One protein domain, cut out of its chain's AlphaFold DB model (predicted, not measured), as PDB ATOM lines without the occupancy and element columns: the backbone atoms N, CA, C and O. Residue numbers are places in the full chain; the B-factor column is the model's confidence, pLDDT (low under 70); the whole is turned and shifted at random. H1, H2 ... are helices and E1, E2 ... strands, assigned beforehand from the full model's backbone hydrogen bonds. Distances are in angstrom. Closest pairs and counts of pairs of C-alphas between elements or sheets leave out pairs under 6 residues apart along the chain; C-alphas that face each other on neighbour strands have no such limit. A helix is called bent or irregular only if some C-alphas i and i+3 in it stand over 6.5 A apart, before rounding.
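This is residues 2 to 130 of the 140 residues of the protein "VRR-NUC domain-containing protein" of Pseudomonas cichorii (UniProt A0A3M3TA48). A small twisted sheet of four strands, with H3 over one face and H1 at its E1 edge, makes one end of the domain; the other end is rich in loops, with H2 set between the long stretches 21 to 46 and 58 to 75, which have no named element. The printed part has 129 residues, with three named helices and four named strands in the order H1, E1, H2, E2, E3, H3, E4. The mixed sheet runs E1, E2, E3, E4, and the class is mixed, helices and strands, though named elements hold only 52 of the 129 residues. The whole is compact, with a radius of gyration of the C-alphas of 14.6 A and spans of 44 by 35 by 25 A.

H1, residues 2 to 11, only grazes the sheet with its residues 2 to 9; its closest C-alphas to E1, residues 18 to 20, are those of Gly 6 and Pro 20, 7.0 A apart. E1, an edge strand, is antiparallel to E2, residues 76 to 79, at 146 degrees, with N 19 and O 77 2.8 A apart. H2, residues 47 to 57, is not on the sheet, and is apart from H1. E2 and E3, residues 91 to 98, form a hairpin at 165 degrees, with N 78 and O 93 2.8 A apart. E3 is parallel to E4, residues 122 to 126, the other edge strand, at 30 degrees, with N 125 and O 96 2.8 A apart. H3, residues 106 to 116, lies over E3 and E4 at a height over the sheet of 9.3 A; on the local plane its line and that of E4 stand at 29.6 degrees, only just along the strands. Its closest C-alphas to E3 are those of Ala 116 and Ile 91, 6.2 A apart. E3, H3 and E4 form a strand-helix-strand unit, two parallel neighbour strands with a helix between them in the chain, with a right-handed crossover, and H3 on one face of the sheet gives two layers. Each O i to N i+4 pair is within hydrogen-bond range in H1 and H3, and 5 of 7 are in H2.

H1 begins at C-alpha 2 (-11.247, 45.891, -35.851) and is 14.4 A long. E1 is 6.3 A and E2 9.7 A. H2 is 15.1 A and irregular, with C-alphas 53 and 56 7.6 A apart. E3 is 20.6 A, H3 15.1 A, and E4 13.5 A, ending at C-alpha 126 (-3.084, 54.622, -27.992).

The two C-alphas farthest apart, those of Pro 59 and Thr 128, are 45.1 A apart. The printed part has no cut. The links E1 to H2, H2 to E2 and E2 to E3 are long. The mean pLDDT of the printed part is 88.5, and residues 2 to 14 and residue 130 are under 70.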
ATOM      1  N   ALA A   2     -11.128  47.355 -35.993       50.16
ATOM      2  CA  ALA A   2     -11.247  45.891 -35.851       50.16
ATOM      3  C   ALA A   2     -11.834  45.168 -37.086       50.16
ATOM      4  O   ALA A   2     -11.330  44.124 -37.485       50.16
ATOM      5  N   GLN A   3     -12.834  45.768 -37.742       50.50
ATOM      6  CA  GLN A   3     -13.509  45.186 -38.910       50.50
ATOM      7  C   GLN A   3     -12.559  44.948 -40.098       50.50
ATOM      8  O   GLN A   3     -12.562  43.873 -40.680       50.50
ATOM      9  N   ARG A   4     -11.643  45.890 -40.367       60.00
ATOM     10  CA  ARG A   4     -10.678  45.785 -41.476       60.00
ATOM     11  C   ARG A   4      -9.604  44.719 -41.246       60.00
ATOM     12  O   ARG A   4      -9.110  44.146 -42.206       60.00
ATOM     13  N   VAL A   5      -9.231  44.454 -39.990       60.31
ATOM     14  CA  VAL A   5      -8.249  43.403 -39.658       60.31
ATOM     15  C   VAL A   5      -8.880  42.018 -39.792       60.31
ATOM     16  O   VAL A   5      -8.240  41.120 -40.331       60.31
ATOM     17  N   GLY A   6     -10.137  41.860 -39.362       60.06
ATOM     18  CA  GLY A   6     -10.901  40.630 -39.582       60.06
ATOM     19  C   GLY A   6     -11.130  40.346 -41.069       60.06
ATOM     20  O   GLY A   6     -10.828  39.253 -41.532       60.06
ATOM     21  N   GLU A   7     -11.569  41.351 -41.832       62.19
ATOM     22  CA  GLU A   7     -11.778  41.243 -43.284       62.19
ATOM     23  C   GLU A   7     -10.477  40.923 -44.035       62.19
ATOM     24  O   GLU A   7     -10.468  40.064 -44.913       62.19
ATOM     25  N   LEU A   8      -9.357  41.559 -43.671       61.31
ATOM     26  CA  LEU A   8      -8.052  41.245 -44.258       61.31
ATOM     27  C   LEU A   8      -7.603  39.817 -43.920       61.31
ATOM     28  O   LEU A   8      -7.042  39.146 -44.782       61.31
ATOM     29  N   ASP A   9      -7.841  39.333 -42.699       64.12
ATOM     30  CA  ASP A   9      -7.529  37.946 -42.344       64.12
ATOM     31  C   ASP A   9      -8.383  36.961 -43.153       64.12
ATOM     32  O   ASP A   9      -7.839  36.006 -43.702       64.12
ATOM     33  N   GLU A  10      -9.679  37.225 -43.334       64.44
ATOM     34  CA  GLU A  10     -10.539  36.419 -44.210       64.44
ATOM     35  C   GLU A  10     -10.063  36.436 -45.672       64.44
ATOM     36  O   GLU A  10      -9.930  35.370 -46.280       64.44
ATOM     37  N   LEU A  11      -9.709  37.609 -46.212       64.25
ATOM     38  CA  LEU A  11      -9.156  37.767 -47.566       64.25
ATOM     39  C   LEU A  11      -7.815  37.043 -47.750       64.25
ATOM     40  O   LEU A  11      -7.531  36.504 -48.819       64.25
ATOM     41  N   LEU A  12      -6.989  36.992 -46.705       66.62
ATOM     42  CA  LEU A  12      -5.721  36.263 -46.696       66.62
ATOM     43  C   LEU A  12      -5.893  34.765 -46.392       66.62
ATOM     44  O   LEU A  12      -4.903  34.080 -46.129       66.62
ATOM     45  N   HIS A  13      -7.119  34.231 -46.420       66.81
ATOM     46  CA  HIS A  13      -7.429  32.845 -46.047       66.81
ATOM     47  C   HIS A  13      -6.913  32.478 -44.645       66.81
ATOM     48  O   HIS A  13      -6.361  31.397 -44.427       66.81
ATOM     49  N   LYS A  14      -7.060  33.401 -43.696       65.75
ATOM     50  CA  LYS A  14      -6.621  33.309 -42.299       65.75
ATOM     51  C   LYS A  14      -5.111  33.167 -42.107       65.75
ATOM     52  O   LYS A  14      -4.629  32.664 -41.090       65.75
ATOM     53  N   ARG A  15      -4.326  33.620 -43.090       73.31
ATOM     54  CA  ARG A  15      -2.853  33.626 -43.053       73.31
ATOM     55  C   ARG A  15      -2.266  34.977 -42.659       73.31
ATOM     56  O   ARG A  15      -1.063  35.176 -42.812       73.31
ATOM     57  N   SER A  16      -3.071  35.903 -42.134       85.44
ATOM     58  CA  SER A  16      -2.513  37.134 -41.584       85.44
ATOM     59  C   SER A  16      -1.594  36.798 -40.403       85.44
ATOM     60  O   SER A  16      -1.969  35.975 -39.559       85.44
ATOM     61  N   PRO A  17      -0.405  37.414 -40.289       90.56
ATOM     62  CA  PRO A  17       0.383  37.330 -39.064       90.56
ATOM     63  C   PRO A  17      -0.283  38.085 -37.905       90.56
ATOM     64  O   PRO A  17       0.081  37.863 -36.755       90.56
ATOM     65  N   TYR A  18      -1.256  38.956 -38.186       92.00
ATOM     66  CA  TYR A  18      -2.061  39.649 -37.187       92.00
ATOM     67  C   TYR A  18      -3.287  38.801 -36.861       92.00
ATOM     68  O   TYR A  18      -4.189  38.665 -37.686       92.00
ATOM     69  N   LYS A  19      -3.315  38.221 -35.662       91.31
ATOM     70  CA  LYS A  19      -4.414  37.399 -35.158       91.31
ATOM     71  C   LYS A  19      -5.264  38.235 -34.196       91.31
ATOM     72  O   LYS A  19      -4.813  38.484 -33.074       91.31
ATOM     73  N   PRO A  20      -6.447  38.713 -34.613       91.25
ATOM     74  CA  PRO A  20      -7.319  39.467 -33.726       91.25
ATOM     75  C   PRO A  20      -7.938  38.552 -32.665       91.25
ATOM     76  O   PRO A  20      -8.239  37.388 -32.932       91.25
ATOM     77  N   GLU A  21      -8.130  39.093 -31.464       90.62
ATOM     78  CA  GLU A  21      -8.942  38.502 -30.391       90.62
ATOM     79  C   GLU A  21      -8.623  37.032 -30.038       90.62
ATOM     80  O   GLU A  21      -9.512  36.230 -29.727       90.62
ATOM     81  N   VAL A  22      -7.343  36.653 -30.032       95.19
ATOM     82  CA  VAL A  22      -6.943  35.300 -29.620       95.19
ATOM     83  C   VAL A  22      -7.169  35.122 -28.123       95.19
ATOM     84  O   VAL A  22      -6.586  35.834 -27.308       95.19
ATOM     85  N   SER A  23      -8.000  34.155 -27.742       97.38
ATOM     86  CA  SER A  23      -8.209  33.827 -26.330       97.38
ATOM     87  C   SER A  23      -7.168  32.829 -25.851       97.38
ATOM     88  O   SER A  23      -6.837  31.897 -26.576       97.38
ATOM     89  N   TYR A  24      -6.686  33.002 -24.627       98.00
ATOM     90  CA  TYR A  24      -5.724  32.116 -23.986       98.00
ATOM     91  C   TYR A  24      -6.289  31.574 -22.692       98.00
ATOM     92  O   TYR A  24      -6.834  32.333 -21.885       98.00
ATOM     93  N   ASP A  25      -6.090  30.283 -22.482       97.38
ATOM     94  CA  ASP A  25      -6.219  29.659 -21.183       97.38
ATOM     95  C   ASP A  25      -4.986  29.986 -20.331       97.38
ATOM     96  O   ASP A  25      -3.851  29.606 -20.631       97.38
ATOM     97  N   MET A  26      -5.234  30.735 -19.261       97.69
ATOM     98  CA  MET A  26      -4.221  31.221 -18.331       97.69
ATOM     99  C   MET A  26      -3.932  30.244 -17.192       97.69
ATOM    100  O   MET A  26      -3.115  30.564 -16.326       97.69
ATOM    101  N   THR A  27      -4.632  29.107 -17.132       96.06
ATOM    102  CA  THR A  27      -4.386  28.060 -16.132       96.06
ATOM    103  C   THR A  27      -3.207  27.167 -16.514       96.06
ATOM    104  O   THR A  27      -2.574  26.585 -15.635       96.06
ATOM    105  N   LYS A  28      -2.851  27.138 -17.804       95.94
ATOM    106  CA  LYS A  28      -1.675  26.446 -18.333       95.94
ATOM    107  C   LYS A  28      -0.401  27.280 -18.203       95.94
ATOM    108  O   LYS A  28      -0.433  28.512 -18.162       95.94
ATOM    109  N   ASN A  29       0.738  26.589 -18.159       95.25
ATOM    110  CA  ASN A  29       2.062  27.202 -18.149       95.25
ATOM    111  C   ASN A  29       2.974  26.529 -19.200       95.25
ATOM    112  O   ASN A  29       3.416  25.404 -18.965       95.25
ATOM    113  N   PRO A  30       3.269  27.189 -20.337       96.69
ATOM    114  CA  PRO A  30       2.842  28.546 -20.691       96.69
ATOM    115  C   PRO A  30       1.332  28.649 -20.990       96.69
ATOM    116  O   PRO A  30       0.710  27.622 -21.266       96.69
ATOM    117  N   PRO A  31       0.732  29.860 -20.957       98.12
ATOM    118  CA  PRO A  31      -0.660  30.053 -21.362       98.12
ATOM    119  C   PRO A  31      -0.913  29.523 -22.777       98.12
ATOM    120  O   PRO A  31      -0.127  29.791 -23.689       98.12
ATOM    121  N   GLN A  32      -2.005  28.783 -22.964       97.00
ATOM    122  CA  GLN A  32      -2.289  28.097 -24.227       97.00
ATOM    123  C   GLN A  32      -3.359  28.827 -25.039       97.00
ATOM    124  O   GLN A  32      -4.387  29.208 -24.475       97.00
ATOM    125  N   PRO A  33      -3.160  29.032 -26.354       97.06
ATOM    126  CA  PRO A  33      -4.186  29.631 -27.190       97.06
ATOM    127  C   PRO A  33      -5.374  28.678 -27.361       97.06
ATOM    128  O   PRO A  33      -5.210  27.482 -27.593       97.06
ATOM    129  N   ILE A  34      -6.580  29.231 -27.293       96.25
ATOM    130  CA  ILE A  34      -7.837  28.526 -27.523       96.25
ATOM    131  C   ILE A  34      -8.166  28.627 -29.012       96.25
ATOM    132  O   ILE A  34      -8.536  29.692 -29.522       96.25
ATOM    133  N   LEU A  35      -8.002  27.510 -29.715       92.69
ATOM    134  CA  LEU A  35      -8.061  27.444 -31.173       92.69
ATOM    135  C   LEU A  35      -9.291  26.684 -31.664       92.69
ATOM    136  O   LEU A  35      -9.880  25.863 -30.960       92.69
ATOM    137  N   ASP A  36      -9.674  26.975 -32.899       86.19
ATOM    138  CA  ASP A  36     -10.675  26.218 -33.631       86.19
ATOM    139  C   ASP A  36     -10.171  24.793 -33.910       86.19
ATOM    140  O   ASP A  36      -9.070  24.594 -34.425       86.19
ATOM    141  N   SER A  37     -10.996  23.794 -33.593       80.19
ATOM    142  CA  SER A  37     -10.626  22.379 -33.700       80.19
ATOM    143  C   SER A  37     -10.442  21.884 -35.136       80.19
ATOM    144  O   SER A  37      -9.786  20.867 -35.334       80.19
ATOM    145  N   GLN A  38     -11.039  22.546 -36.135       79.12
ATOM    146  CA  GLN A  38     -10.931  22.125 -37.536       79.12
ATOM    147  C   GLN A  38      -9.614  22.591 -38.150       79.12
ATOM    148  O   GLN A  38      -9.015  21.886 -38.957       79.12
ATOM    149  N   THR A  39      -9.164  23.787 -37.772       75.25
ATOM    150  CA  THR A  39      -7.953  24.388 -38.341       75.25
ATOM    151  C   THR A  39      -6.720  24.181 -37.469       75.25
ATOM    152  O   THR A  39      -5.618  24.055 -37.994       75.25
ATOM    153  N   GLY A  40      -6.867  24.148 -36.143       78.50
ATOM    154  CA  GLY A  40      -5.763  23.959 -35.199       78.50
ATOM    155  C   GLY A  40      -4.768  25.122 -35.117       78.50
ATOM    156  O   GLY A  40      -3.810  25.033 -34.361       78.50
ATOM    157  N   HIS A  41      -4.972  26.207 -35.870       77.12
ATOM    158  CA  HIS A  41      -4.122  27.409 -35.855       77.12
ATOM    159  C   HIS A  41      -4.917  28.722 -35.822       77.12
ATOM    160  O   HIS A  41      -4.336  29.766 -35.528       77.12
ATOM    161  N   ASN A  42      -6.232  28.694 -36.072       81.44
ATOM    162  CA  ASN A  42      -7.071  29.890 -35.992       81.44
ATOM    163  C   ASN A  42      -7.723  30.035 -34.612       81.44
ATOM    164  O   ASN A  42      -8.067  29.020 -34.003       81.44
ATOM    165  N   PRO A  43      -7.940  31.267 -34.120       87.19
ATOM    166  CA  PRO A  43      -8.631  31.501 -32.856       87.19
ATOM    167  C   PRO A  43     -10.059  30.948 -32.852       87.19
ATOM    168  O   PRO A  43     -10.771  31.026 -33.856       87.19
ATOM    169  N   HIS A  44     -10.505  30.426 -31.710       89.69
ATOM    170  CA  HIS A  44     -11.888  29.986 -31.548       89.69
ATOM    171  C   HIS A  44     -12.836  31.188 -31.391       89.69
ATOM    172  O   HIS A  44     -12.707  31.970 -30.449       89.69
ATOM    173  N   GLY A  45     -13.839  31.310 -32.266       86.31
ATOM    174  CA  GLY A  45     -14.718  32.490 -32.306       86.31
ATOM    175  C   GLY A  45     -15.686  32.631 -31.121       86.31
ATOM    176  O   GLY A  45     -15.993  33.746 -30.705       86.31
ATOM    177  N   TRP A  46     -16.160  31.523 -30.536       90.81
ATOM    178  CA  TRP A  46     -17.160  31.553 -29.455       90.81
ATOM    179  C   TRP A  46     -16.673  30.891 -28.158       90.81
ATOM    180  O   TRP A  46     -16.861  29.698 -27.923       90.81
ATOM    181  N   ILE A  47     -16.035  31.681 -27.295       94.12
ATOM    182  CA  ILE A  47     -15.427  31.204 -26.041       94.12
ATOM    183  C   ILE A  47     -16.429  30.646 -25.018       94.12
ATOM    184  O   ILE A  47     -16.120  29.614 -24.428       94.12
ATOM    185  N   PRO A  48     -17.629  31.225 -24.808       94.25
ATOM    186  CA  PRO A  48     -18.614  30.629 -23.902       94.25
ATOM    187  C   PRO A  48     -18.973  29.180 -24.260       94.25
ATOM    188  O   PRO A  48     -19.033  28.326 -23.375       94.25
ATOM    189  N   GLY A  49     -19.145  28.887 -25.552       93.25
ATOM    190  CA  GLY A  49     -19.381  27.523 -26.026       93.25
ATOM    191  C   GLY A  49     -18.184  26.609 -25.815       93.25
ATOM    192  O   GLY A  49     -18.356  25.473 -25.382       93.25
ATOM    193  N   TRP A  50     -16.974  27.121 -26.062       94.19
ATOM    194  CA  TRP A  50     -15.740  26.380 -25.813       94.19
ATOM    195  C   TRP A  50     -15.592  25.996 -24.335       94.19
ATOM    196  O   TRP A  50     -15.365  24.829 -24.038       94.19
ATOM    197  N   ILE A  51     -15.809  26.937 -23.406       94.88
ATOM    198  CA  ILE A  51     -15.765  26.670 -21.958       94.88
ATOM    199  C   ILE A  51     -16.785  25.591 -21.588       94.88
ATOM    200  O   ILE A  51     -16.436  24.616 -20.934       94.88
ATOM    201  N   SER A  52     -18.042  25.759 -22.016       94.00
ATOM    202  CA  SER A  52     -19.129  24.825 -21.693       94.00
ATOM    203  C   SER A  52     -18.817  23.398 -22.146       94.00
ATOM    204  O   SER A  52     -19.145  22.439 -21.452       94.00
ATOM    205  N   LYS A  53     -18.172  23.268 -23.310       93.12
ATOM    206  CA  LYS A  53     -17.892  21.976 -23.926       93.12
ATOM    207  C   LYS A  53     -16.610  21.321 -23.420       93.12
ATOM    208  O   LYS A  53     -16.634  20.120 -23.223       93.12
ATOM    209  N   TYR A  54     -15.530  22.082 -23.242       92.19
ATOM    210  CA  TYR A  54     -14.183  21.519 -23.081       92.19
ATOM    211  C   TYR A  54     -13.506  21.858 -21.752       92.19
ATOM    212  O   TYR A  54     -12.509  21.232 -21.408       92.19
ATOM    213  N   TRP A  55     -14.002  22.834 -20.978       94.88
ATOM    214  CA  TRP A  55     -13.288  23.274 -19.772       94.88
ATOM    215  C   TRP A  55     -13.119  22.149 -18.750       94.88
ATOM    216  O   TRP A  55     -12.052  22.017 -18.165       94.88
ATOM    217  N   ASN A  56     -14.156  21.338 -18.544       93.31
ATOM    218  CA  ASN A  56     -14.135  20.260 -17.553       93.31
ATOM    219  C   ASN A  56     -13.569  18.937 -18.098       93.31
ATOM    220  O   ASN A  56     -13.468  17.982 -17.332       93.31
ATOM    221  N   ASP A  57     -13.220  18.872 -19.387       92.62
ATOM    222  CA  ASP A  57     -12.601  17.682 -19.986       92.62
ATOM    223  C   ASP A  57     -11.124  17.558 -19.583       92.62
ATOM    224  O   ASP A  57     -10.558  16.466 -19.588       92.62
ATOM    225  N   ASP A  58     -10.501  18.679 -19.217       91.12
ATOM    226  CA  ASP A  58      -9.135  18.723 -18.722       91.12
ATOM    227  C   ASP A  58      -9.116  18.569 -17.187       91.12
ATOM    228  O   ASP A  58      -9.597  19.454 -16.470       91.12
ATOM    229  N   PRO A  59      -8.553  17.472 -16.648       91.88
ATOM    230  CA  PRO A  59      -8.548  17.215 -15.209       91.88
ATOM    231  C   PRO A  59      -7.652  18.181 -14.421       91.88
ATOM    232  O   PRO A  59      -7.765  18.252 -13.197       91.88
ATOM    233  N   GLU A  60      -6.755  18.917 -15.085       92.56
ATOM    234  CA  GLU A  60      -5.909  19.926 -14.447       92.56
ATOM    235  C   GLU A  60      -6.632  21.268 -14.285       92.56
ATOM    236  O   GLU A  60      -6.168  22.133 -13.534       92.56
ATOM    237  N   HIS A  61      -7.762  21.475 -14.970       94.88
ATOM    238  CA  HIS A  61      -8.504  22.717 -14.834       94.88
ATOM    239  C   HIS A  61      -9.188  22.823 -13.469       94.88
ATOM    240  O   HIS A  61      -9.934  21.935 -13.049       94.88
ATOM    241  N   PRO A  62      -9.038  23.965 -12.774       94.62
ATOM    242  CA  PRO A  62      -9.927  24.281 -11.669       94.62
ATOM    243  C   PRO A  62     -11.346  24.544 -12.204       94.62
ATOM    244  O   PRO A  62     -11.499  24.934 -13.365       94.62
ATOM    245  N   PRO A  63     -12.394  24.462 -11.362       94.62
ATOM    246  CA  PRO A  63     -13.737  24.873 -11.762       94.62
ATOM    247  C   PRO A  63     -13.735  26.286 -12.353       94.62
ATOM    248  O   PRO A  63     -13.192  27.212 -11.733       94.62
ATOM    249  N   PHE A  64     -14.346  26.457 -13.530       95.94
ATOM    250  CA  PHE A  64     -14.360  27.748 -14.212       95.94
ATOM    251  C   PHE A  64     -15.054  28.814 -13.361       95.94
ATOM    252  O   PHE A  64     -16.156  28.618 -12.845       95.94
ATOM    253  N   LYS A  65     -14.416  29.978 -13.230       95.25
ATOM    254  CA  LYS A  65     -14.949  31.129 -12.498       95.25
ATOM    255  C   LYS A  65     -14.852  32.387 -13.368       95.25
ATOM    256  O   LYS A  65     -13.743  32.910 -13.547       95.25
ATOM    257  N   PRO A  66     -15.987  32.913 -13.870       91.31
ATOM    258  CA  PRO A  66     -16.015  34.156 -14.634       91.31
ATOM    259  C   PRO A  66     -15.326  35.310 -13.891       91.31
ATOM    260  O   PRO A  66     -15.350  35.387 -12.664       91.31
ATOM    261  N   GLY A  67     -14.669  36.206 -14.632       90.38
ATOM    262  CA  GLY A  67     -14.015  37.394 -14.064       90.38
ATOM    263  C   GLY A  67     -12.735  37.131 -13.256       90.38
ATOM    264  O   GLY A  67     -12.074  38.079 -12.836       90.38
ATOM    265  N   ARG A  68     -12.317  35.871 -13.066       93.88
ATOM    266  CA  ARG A  68     -11.061  35.534 -12.361       93.88
ATOM    267  C   ARG A  68      -9.815  35.626 -13.241       93.88
ATOM    268  O   ARG A  68      -8.711  35.446 -12.740       93.88
ATOM    269  N   GLY A  69      -9.980  35.931 -14.529       94.19
ATOM    270  CA  GLY A  69      -8.876  36.018 -15.486       94.19
ATOM    271  C   GLY A  69      -8.303  34.660 -15.894       94.19
ATOM    272  O   GLY A  69      -7.156  34.620 -16.322       94.19
ATOM    273  N   MET A  70      -9.090  33.585 -15.749       96.94
ATOM    274  CA  MET A  70      -8.756  32.234 -16.227       96.94
ATOM    275  C   MET A  70      -8.635  32.181 -17.751       96.94
ATOM    276  O   MET A  70      -7.841  31.413 -18.272       96.94
ATOM    277  N   ILE A  71      -9.375  33.046 -18.449       96.88
ATOM    278  CA  ILE A  71      -9.201  33.302 -19.875       96.88
ATOM    279  C   ILE A  71      -8.859  34.775 -20.066       96.88
ATOM    280  O   ILE A  71      -9.415  35.651 -19.389       96.88
ATOM    281  N   ARG A  72      -7.928  35.052 -20.979       97.25
ATOM    282  CA  ARG A  72      -7.516  36.404 -21.370       97.25
ATOM    283  C   ARG A  72      -7.478  36.510 -22.883       97.25
ATOM    284  O   ARG A  72      -7.128  35.548 -23.553       97.25
ATOM    285  N   ARG A  73      -7.843  37.677 -23.403       96.56
ATOM    286  CA  ARG A  73      -7.975  37.914 -24.838       96.56
ATOM    287  C   ARG A  73      -7.393  39.287 -25.179       96.56
ATOM    288  O   ARG A  73      -8.098  40.268 -24.966       96.56
ATOM    289  N   PRO A  74      -6.119  39.358 -25.600       95.75
ATOM    290  CA  PRO A  74      -5.543  40.578 -26.155       95.75
ATOM    291  C   PRO A  74      -6.285  41.013 -27.416       95.75
ATOM    292  O   PRO A  74      -6.876  40.173 -28.101       95.75
ATOM    293  N   ASP A  75      -6.189  42.297 -27.753       93.56
ATOM    294  CA  ASP A  75      -6.812  42.815 -28.971       93.56
ATOM    295  C   ASP A  75      -6.183  42.211 -30.230       93.56
ATOM    296  O   ASP A  75      -6.895  41.747 -31.124       93.56
ATOM    297  N   VAL A  76      -4.846  42.176 -30.294       94.75
ATOM    298  CA  VAL A  76      -4.115  41.582 -31.420       94.75
ATOM    299  C   VAL A  76      -2.893  40.816 -30.930       94.75
ATOM    300  O   VAL A  76      -2.100  41.295 -30.120       94.75
ATOM    301  N   VAL A  77      -2.694  39.623 -31.484       96.62
ATOM    302  CA  VAL A  77      -1.455  38.857 -31.352       96.62
ATOM    303  C   VAL A  77      -0.772  38.795 -32.707       96.62
ATOM    304  O   VAL A  77      -1.362  38.356 -33.688       96.62
ATOM    305  N   ILE A  78       0.484  39.220 -32.765       95.62
ATOM    306  CA  ILE A  78       1.311  39.154 -33.965       95.62
ATOM    307  C   ILE A  78       2.196  37.916 -33.867       95.62
ATOM    308  O   ILE A  78       2.982  37.780 -32.923       95.62
ATOM    309  N   VAL A  79       2.094  37.019 -34.843       95.88
ATOM    310  CA  VAL A  79       2.903  35.795 -34.918       95.88
ATOM    311  C   VAL A  79       4.066  35.932 -35.900       95.88
ATOM    312  O   VAL A  79       4.037  36.756 -36.815       95.88
ATOM    313  N   LYS A  80       5.115  35.131 -35.691       95.88
ATOM    314  CA  LYS A  80       6.270  35.027 -36.595       95.88
ATOM    315  C   LYS A  80       5.906  34.236 -37.850       95.88
ATOM    316  O   LYS A  80       6.252  34.649 -38.950       95.88
ATOM    317  N   ASP A  81       5.204  33.119 -37.664       92.75
ATOM    318  CA  ASP A  81       4.730  32.229 -38.719       92.75
ATOM    319  C   ASP A  81       3.193  32.113 -38.647       92.75
ATOM    320  O   ASP A  81       2.670  31.565 -37.670       92.75
ATOM    321  N   PRO A  82       2.448  32.625 -39.647       89.56
ATOM    322  CA  PRO A  82       0.986  32.599 -39.654       89.56
ATOM    323  C   PRO A  82       0.387  31.204 -39.862       89.56
ATOM    324  O   PRO A  82      -0.808  31.033 -39.617       89.56
ATOM    325  N   GLY A  83       1.181  30.224 -40.309       87.81
ATOM    326  CA  GLY A  83       0.763  28.827 -40.439       87.81
ATOM    327  C   GLY A  83       0.858  28.034 -39.133       87.81
ATOM    328  O   GLY A  83       0.482  26.863 -39.106       87.81
ATOM    329  N   LYS A  84       1.360  28.648 -38.056       91.31
ATOM    330  CA  LYS A  84       1.520  28.017 -36.745       91.31
ATOM    331  C   LYS A  84       0.613  28.661 -35.692       91.31
ATOM    332  O   LYS A  84       0.324  29.856 -35.777       91.31
ATOM    333  N   PRO A  85       0.209  27.897 -34.664       93.62
ATOM    334  CA  PRO A  85      -0.483  28.425 -33.496       93.62
ATOM    335  C   PRO A  85       0.228  29.634 -32.873       93.62
ATOM    336  O   PRO A  85       1.460  29.695 -32.886       93.62
ATOM    337  N   PRO A  86      -0.507  30.581 -32.270       95.69
ATOM    338  CA  PRO A  86       0.069  31.703 -31.540       95.69
ATOM    339  C   PRO A  86       0.538  31.265 -30.137       95.69
ATOM    340  O   PRO A  86       0.060  31.744 -29.117       95.69
ATOM    341  N   THR A  87       1.459  30.306 -30.073       96.94
ATOM    342  CA  THR A  87       2.149  29.889 -28.843       96.94
ATOM    343  C   THR A  87       3.319  30.827 -28.533       96.94
ATOM    344  O   THR A  87       3.806  31.527 -29.419       96.94
ATOM    345  N   GLN A  88       3.802  30.855 -27.286       97.62
ATOM    346  CA  GLN A  88       4.876  31.765 -26.839       97.62
ATOM    347  C   GLN A  88       6.117  31.810 -27.754       97.62
ATOM    348  O   GLN A  88       6.705  32.877 -27.963       97.62
ATOM    349  N   ASP A  89       6.524  30.667 -28.304       97.38
ATOM    350  CA  ASP A  89       7.659  30.537 -29.220       97.38
ATOM    351  C   ASP A  89       7.386  31.180 -30.591       97.38
ATOM    352  O   ASP A  89       8.300  31.754 -31.198       97.38
ATOM    353  N   ASN A  90       6.130  31.168 -31.042       97.00
ATOM    354  CA  ASN A  90       5.682  31.757 -32.301       97.00
ATOM    355  C   ASN A  90       5.158  33.198 -32.154       97.00
ATOM    356  O   ASN A  90       5.048  33.917 -33.147       97.00
ATOM    357  N   ILE A  91       4.879  33.672 -30.938       97.88
ATOM    358  CA  ILE A  91       4.482  35.064 -30.702       97.88
ATOM    359  C   ILE A  91       5.673  35.992 -30.973       97.88
ATOM    360  O   ILE A  91       6.740  35.896 -30.347       97.88
ATOM    361  N   LYS A  92       5.459  36.919 -31.910       97.75
ATOM    362  CA  LYS A  92       6.323  38.075 -32.154       97.75
ATOM    363  C   LYS A  92       5.979  39.197 -31.178       97.75
ATOM    364  O   LYS A  92       6.888  39.752 -30.572       97.75
ATOM    365  N   GLN A  93       4.691  39.508 -31.022       97.81
ATOM    366  CA  GLN A  93       4.229  40.643 -30.224       97.81
ATOM    367  C   GLN A  93       2.771  40.460 -29.782       97.81
ATOM    368  O   GLN A  93       1.977  39.855 -30.497       97.81
ATOM    369  N   VAL A  94       2.410  40.999 -28.622       97.56
ATOM    370  CA  VAL A  94       1.035  41.124 -28.131       97.56
ATOM    371  C   VAL A  94       0.715  42.608 -28.036       97.56
ATOM    372  O   VAL A  94       1.474  43.370 -27.439       97.56
ATOM    373  N   VAL A  95      -0.393  43.010 -28.644       95.19
ATOM    374  CA  VAL A  95      -0.825  44.402 -28.736       95.19
ATOM    375  C   VAL A  95      -2.148  44.552 -28.002       95.19
ATOM    376  O   VAL A  95      -3.099  43.812 -28.262       95.19
ATOM    377  N   GLU A  96      -2.203  45.530 -27.109       93.50
ATOM    378  CA  GLU A  96      -3.433  46.019 -26.492       93.50
ATOM    379  C   GLU A  96      -3.654  47.463 -26.938       93.50
ATOM    380  O   GLU A  96      -2.785  48.322 -26.776       93.50
ATOM    381  N   MET A  97      -4.818  47.743 -27.501       90.44
ATOM    382  CA  MET A  97      -5.241  49.084 -27.859       90.44
ATOM    383  C   MET A  97      -5.947  49.735 -26.665       90.44
ATOM    384  O   MET A  97      -6.785  49.132 -25.999       90.44
ATOM    385  N   LYS A  98      -5.629  51.002 -26.396       85.75
ATOM    386  CA  LYS A  98      -6.267  51.816 -25.358       85.75
ATOM    387  C   LYS A  98      -6.830  53.098 -25.952       85.75
ATOM    388  O   LYS A  98      -6.117  53.859 -26.605       85.75
ATOM    389  N   PHE A  99      -8.104  53.365 -25.680       83.75
ATOM    390  CA  PHE A  99      -8.774  54.602 -26.072       83.75
ATOM    391  C   PHE A  99      -9.053  55.443 -24.825       83.75
ATOM    392  O   PHE A  99      -9.547  54.902 -23.841       83.75
ATOM    393  N   PRO A 100      -8.763  56.755 -24.812       79.06
ATOM    394  CA  PRO A 100      -9.158  57.603 -23.691       79.06
ATOM    395  C   PRO A 100     -10.677  57.518 -23.444       79.06
ATOM    396  O   PRO A 100     -11.438  57.567 -24.412       79.06
ATOM    397  N   PRO A 101     -11.141  57.431 -22.183       81.00
ATOM    398  CA  PRO A 101     -10.392  57.602 -20.933       81.00
ATOM    399  C   PRO A 101      -9.849  56.296 -20.307       81.00
ATOM    400  O   PRO A 101      -9.522  56.305 -19.121       81.00
ATOM    401  N   ASP A 102      -9.760  55.187 -21.047       76.94
ATOM    402  CA  ASP A 102      -9.408  53.875 -20.491       76.94
ATOM    403  C   ASP A 102      -7.999  53.865 -19.868       76.94
ATOM    404  O   ASP A 102      -7.000  54.051 -20.574       76.94
ATOM    405  N   PRO A 103      -7.878  53.632 -18.546       78.69
ATOM    406  CA  PRO A 103      -6.585  53.636 -17.885       78.69
ATOM    407  C   PRO A 103      -5.812  52.328 -18.144       78.69
ATOM    408  O   PRO A 103      -6.417  51.266 -18.346       78.69
ATOM    409  N   PRO A 104      -4.471  52.361 -18.050       78.69
ATOM    410  CA  PRO A 104      -3.652  51.153 -18.015       78.69
ATOM    411  C   PRO A 104      -4.082  50.216 -16.879       78.69
ATOM    412  O   PRO A 104      -4.425  50.656 -15.778       78.69
ATOM    413  N   ASN A 105      -4.043  48.905 -17.127       86.81
ATOM    414  CA  ASN A 105      -4.457  47.893 -16.155       86.81
ATOM    415  C   ASN A 105      -3.339  46.877 -15.916       86.81
ATOM    416  O   ASN A 105      -3.202  45.904 -16.651       86.81
ATOM    417  N   ASN A 106      -2.621  47.026 -14.802       90.06
ATOM    418  CA  ASN A 106      -1.493  46.157 -14.449       90.06
ATOM    419  C   ASN A 106      -1.839  44.657 -14.447       90.06
ATOM    420  O   ASN A 106      -0.997  43.825 -14.777       90.06
ATOM    421  N   ARG A 107      -3.075  44.271 -14.084       91.69
ATOM    422  CA  ARG A 107      -3.482  42.851 -14.116       91.69
ATOM    423  C   ARG A 107      -3.578  42.324 -15.541       91.69
ATOM    424  O   ARG A 107      -3.315  41.146 -15.764       91.69
ATOM    425  N   GLN A 108      -3.999  43.175 -16.468       91.50
ATOM    426  CA  GLN A 108      -4.063  42.858 -17.884       91.50
ATOM    427  C   GLN A 108      -2.655  42.804 -18.477       91.50
ATOM    428  O   GLN A 108      -2.292  41.775 -19.042       91.50
ATOM    429  N   THR A 109      -1.833  43.830 -18.236       92.75
ATOM    430  CA  THR A 109      -0.441  43.887 -18.700       92.75
ATOM    431  C   THR A 109       0.332  42.645 -18.254       92.75
ATOM    432  O   THR A 109       0.864  41.920 -19.090       92.75
ATOM    433  N   ASN A 110       0.283  42.289 -16.966       95.62
ATOM    434  CA  ASN A 110       0.951  41.089 -16.448       95.62
ATOM    435  C   ASN A 110       0.448  39.790 -17.096       95.62
ATOM    436  O   ASN A 110       1.219  38.851 -17.291       95.62
ATOM    437  N   ALA A 111      -0.845  39.702 -17.417       97.19
ATOM    438  CA  ALA A 111      -1.387  38.531 -18.093       97.19
ATOM    439  C   ALA A 111      -0.860  38.416 -19.530       97.19
ATOM    440  O   ALA A 111      -0.501  37.324 -19.963       97.19
ATOM    441  N   TYR A 112      -0.758  39.531 -20.248       97.56
ATOM    442  CA  TYR A 112      -0.249  39.540 -21.618       97.56
ATOM    443  C   TYR A 112       1.255  39.310 -21.688       97.56
ATOM    444  O   TYR A 112       1.717  38.639 -22.604       97.56
ATOM    445  N   GLN A 113       2.010  39.751 -20.682       97.69
ATOM    446  CA  GLN A 113       3.428  39.406 -20.556       97.69
ATOM    447  C   GLN A 113       3.611  37.895 -20.383       97.69
ATOM    448  O   GLN A 113       4.475  37.298 -21.022       97.69
ATOM    449  N   ARG A 114       2.746  37.249 -19.583       98.12
ATOM    450  CA  ARG A 114       2.725  35.782 -19.462       98.12
ATOM    451  C   ARG A 114       2.334  35.105 -20.770       98.12
ATOM    452  O   ARG A 114       2.931  34.094 -21.098       98.12
ATOM    453  N   ILE A 115       1.375  35.641 -21.523       98.38
ATOM    454  CA  ILE A 115       1.021  35.103 -22.847       98.38
ATOM    455  C   ILE A 115       2.195  35.226 -23.820       98.38
ATOM    456  O   ILE A 115       2.497  34.278 -24.532       98.38
ATOM    457  N   ALA A 116       2.888  36.364 -23.835       97.81
ATOM    458  CA  ALA A 116       3.981  36.615 -24.769       97.81
ATOM    459  C   ALA A 116       5.286  35.871 -24.413       97.81
ATOM    460  O   ALA A 116       6.148  35.669 -25.275       97.81
ATOM    461  N   GLY A 117       5.443  35.491 -23.141       97.62
ATOM    462  CA  GLY A 117       6.644  34.853 -22.588       97.62
ATOM    463  C   GLY A 117       7.812  35.812 -22.349       97.62
ATOM    464  O   GLY A 117       8.823  35.409 -21.787       97.62
ATOM    465  N   ASP A 118       7.674  37.074 -22.751       96.31
ATOM    466  CA  ASP A 118       8.665  38.130 -22.574       96.31
ATOM    467  C   ASP A 118       7.934  39.480 -22.461       96.31
ATOM    468  O   ASP A 118       7.154  39.819 -23.360       96.31
ATOM    469  N   PRO A 119       8.160  40.266 -21.392       95.19
ATOM    470  CA  PRO A 119       7.579  41.595 -21.251       95.19
ATOM    471  C   PRO A 119       7.855  42.544 -22.417       95.19
ATOM    472  O   PRO A 119       6.995  43.360 -22.739       95.19
ATOM    473  N   ASN A 120       9.001  42.410 -23.090       96.62
ATOM    474  CA  ASN A 120       9.388  43.268 -24.215       96.62
ATOM    475  C   ASN A 120       8.553  43.021 -25.480       96.62
ATOM    476  O   ASN A 120       8.611  43.800 -26.427       96.62
ATOM    477  N   LYS A 121       7.776  41.933 -25.511       96.62
ATOM    478  CA  LYS A 121       6.859  41.621 -26.609       96.62
ATOM    479  C   LYS A 121       5.457  42.189 -26.394       96.62
ATOM    480  O   LYS A 121       4.602  41.955 -27.240       96.62
ATOM    481  N   VAL A 122       5.179  42.880 -25.288       96.25
ATOM    482  CA  VAL A 122       3.863  43.485 -25.033       96.25
ATOM    483  C   VAL A 122       3.935  44.975 -25.318       96.25
ATOM    484  O   VAL A 122       4.769  45.668 -24.741       96.25
ATOM    485  N   ILE A 123       3.044  45.468 -26.175       93.06
ATOM    486  CA  ILE A 123       2.887  46.902 -26.412       93.06
ATOM    487  C   ILE A 123       1.461  47.352 -26.124       93.06
ATOM    488  O   ILE A 123       0.492  46.652 -26.423       93.06
ATOM    489  N   GLU A 124       1.355  48.549 -25.566       90.44
ATOM    490  CA  GLU A 124       0.105  49.293 -25.502       90.44
ATOM    491  C   GLU A 124       0.127  50.335 -26.622       90.44
ATOM    492  O   GLU A 124       1.103  51.073 -26.750       90.44
ATOM    493  N   MET A 125      -0.926  50.378 -27.436       87.44
ATOM    494  CA  MET A 125      -1.107  51.378 -28.489       87.44
ATOM    495  C   MET A 125      -2.276  52.290 -28.141       87.44
ATOM    496  O   MET A 125      -3.379  51.822 -27.861       87.44
ATOM    497  N   LYS A 126      -2.058  53.598 -28.190       83.94
ATOM    498  CA  LYS A 126      -3.084  54.622 -27.992       83.94
ATOM    499  C   LYS A 126      -3.586  55.149 -29.327       83.94
ATOM    500  O   LYS A 126      -2.912  55.055 -30.348       83.94
ATOM    501  N   SER A 127      -4.746  55.799 -29.312       78.06
ATOM    502  CA  SER A 127      -5.266  56.502 -30.495       78.06
ATOM    503  C   SER A 127      -4.296  57.558 -31.041       78.06
ATOM    504  O   SER A 127      -4.267  57.785 -32.243       78.06
ATOM    505  N   THR A 128      -3.487  58.176 -30.176       73.56
ATOM    506  CA  THR A 128      -2.443  59.148 -30.548       73.56
ATOM    507  C   THR A 128      -1.233  58.523 -31.232       73.56
ATOM    508  O   THR A 128      -0.465  59.246 -31.853       73.56
ATOM    509  N   ASP A 129      -1.056  57.206 -31.114       76.56
ATOM    510  CA  ASP A 129       0.029  56.484 -31.781       76.56
ATOM    511  C   ASP A 129      -0.352  56.135 -33.232       76.56
ATOM    512  O   ASP A 129       0.499  55.711 -34.013       76.56
ATOM    513  N   CYS A 130      -1.627  56.323 -33.615       69.19
ATOM    514  CA  CYS A 130      -2.004  56.348 -35.022       69.19
ATOM    515  C   CYS A 130      -1.531  57.660 -35.642       69.19
ATOM    516  O   CYS A 130      -2.063  58.723 -35.315       69.19
TER     517      CYS A 130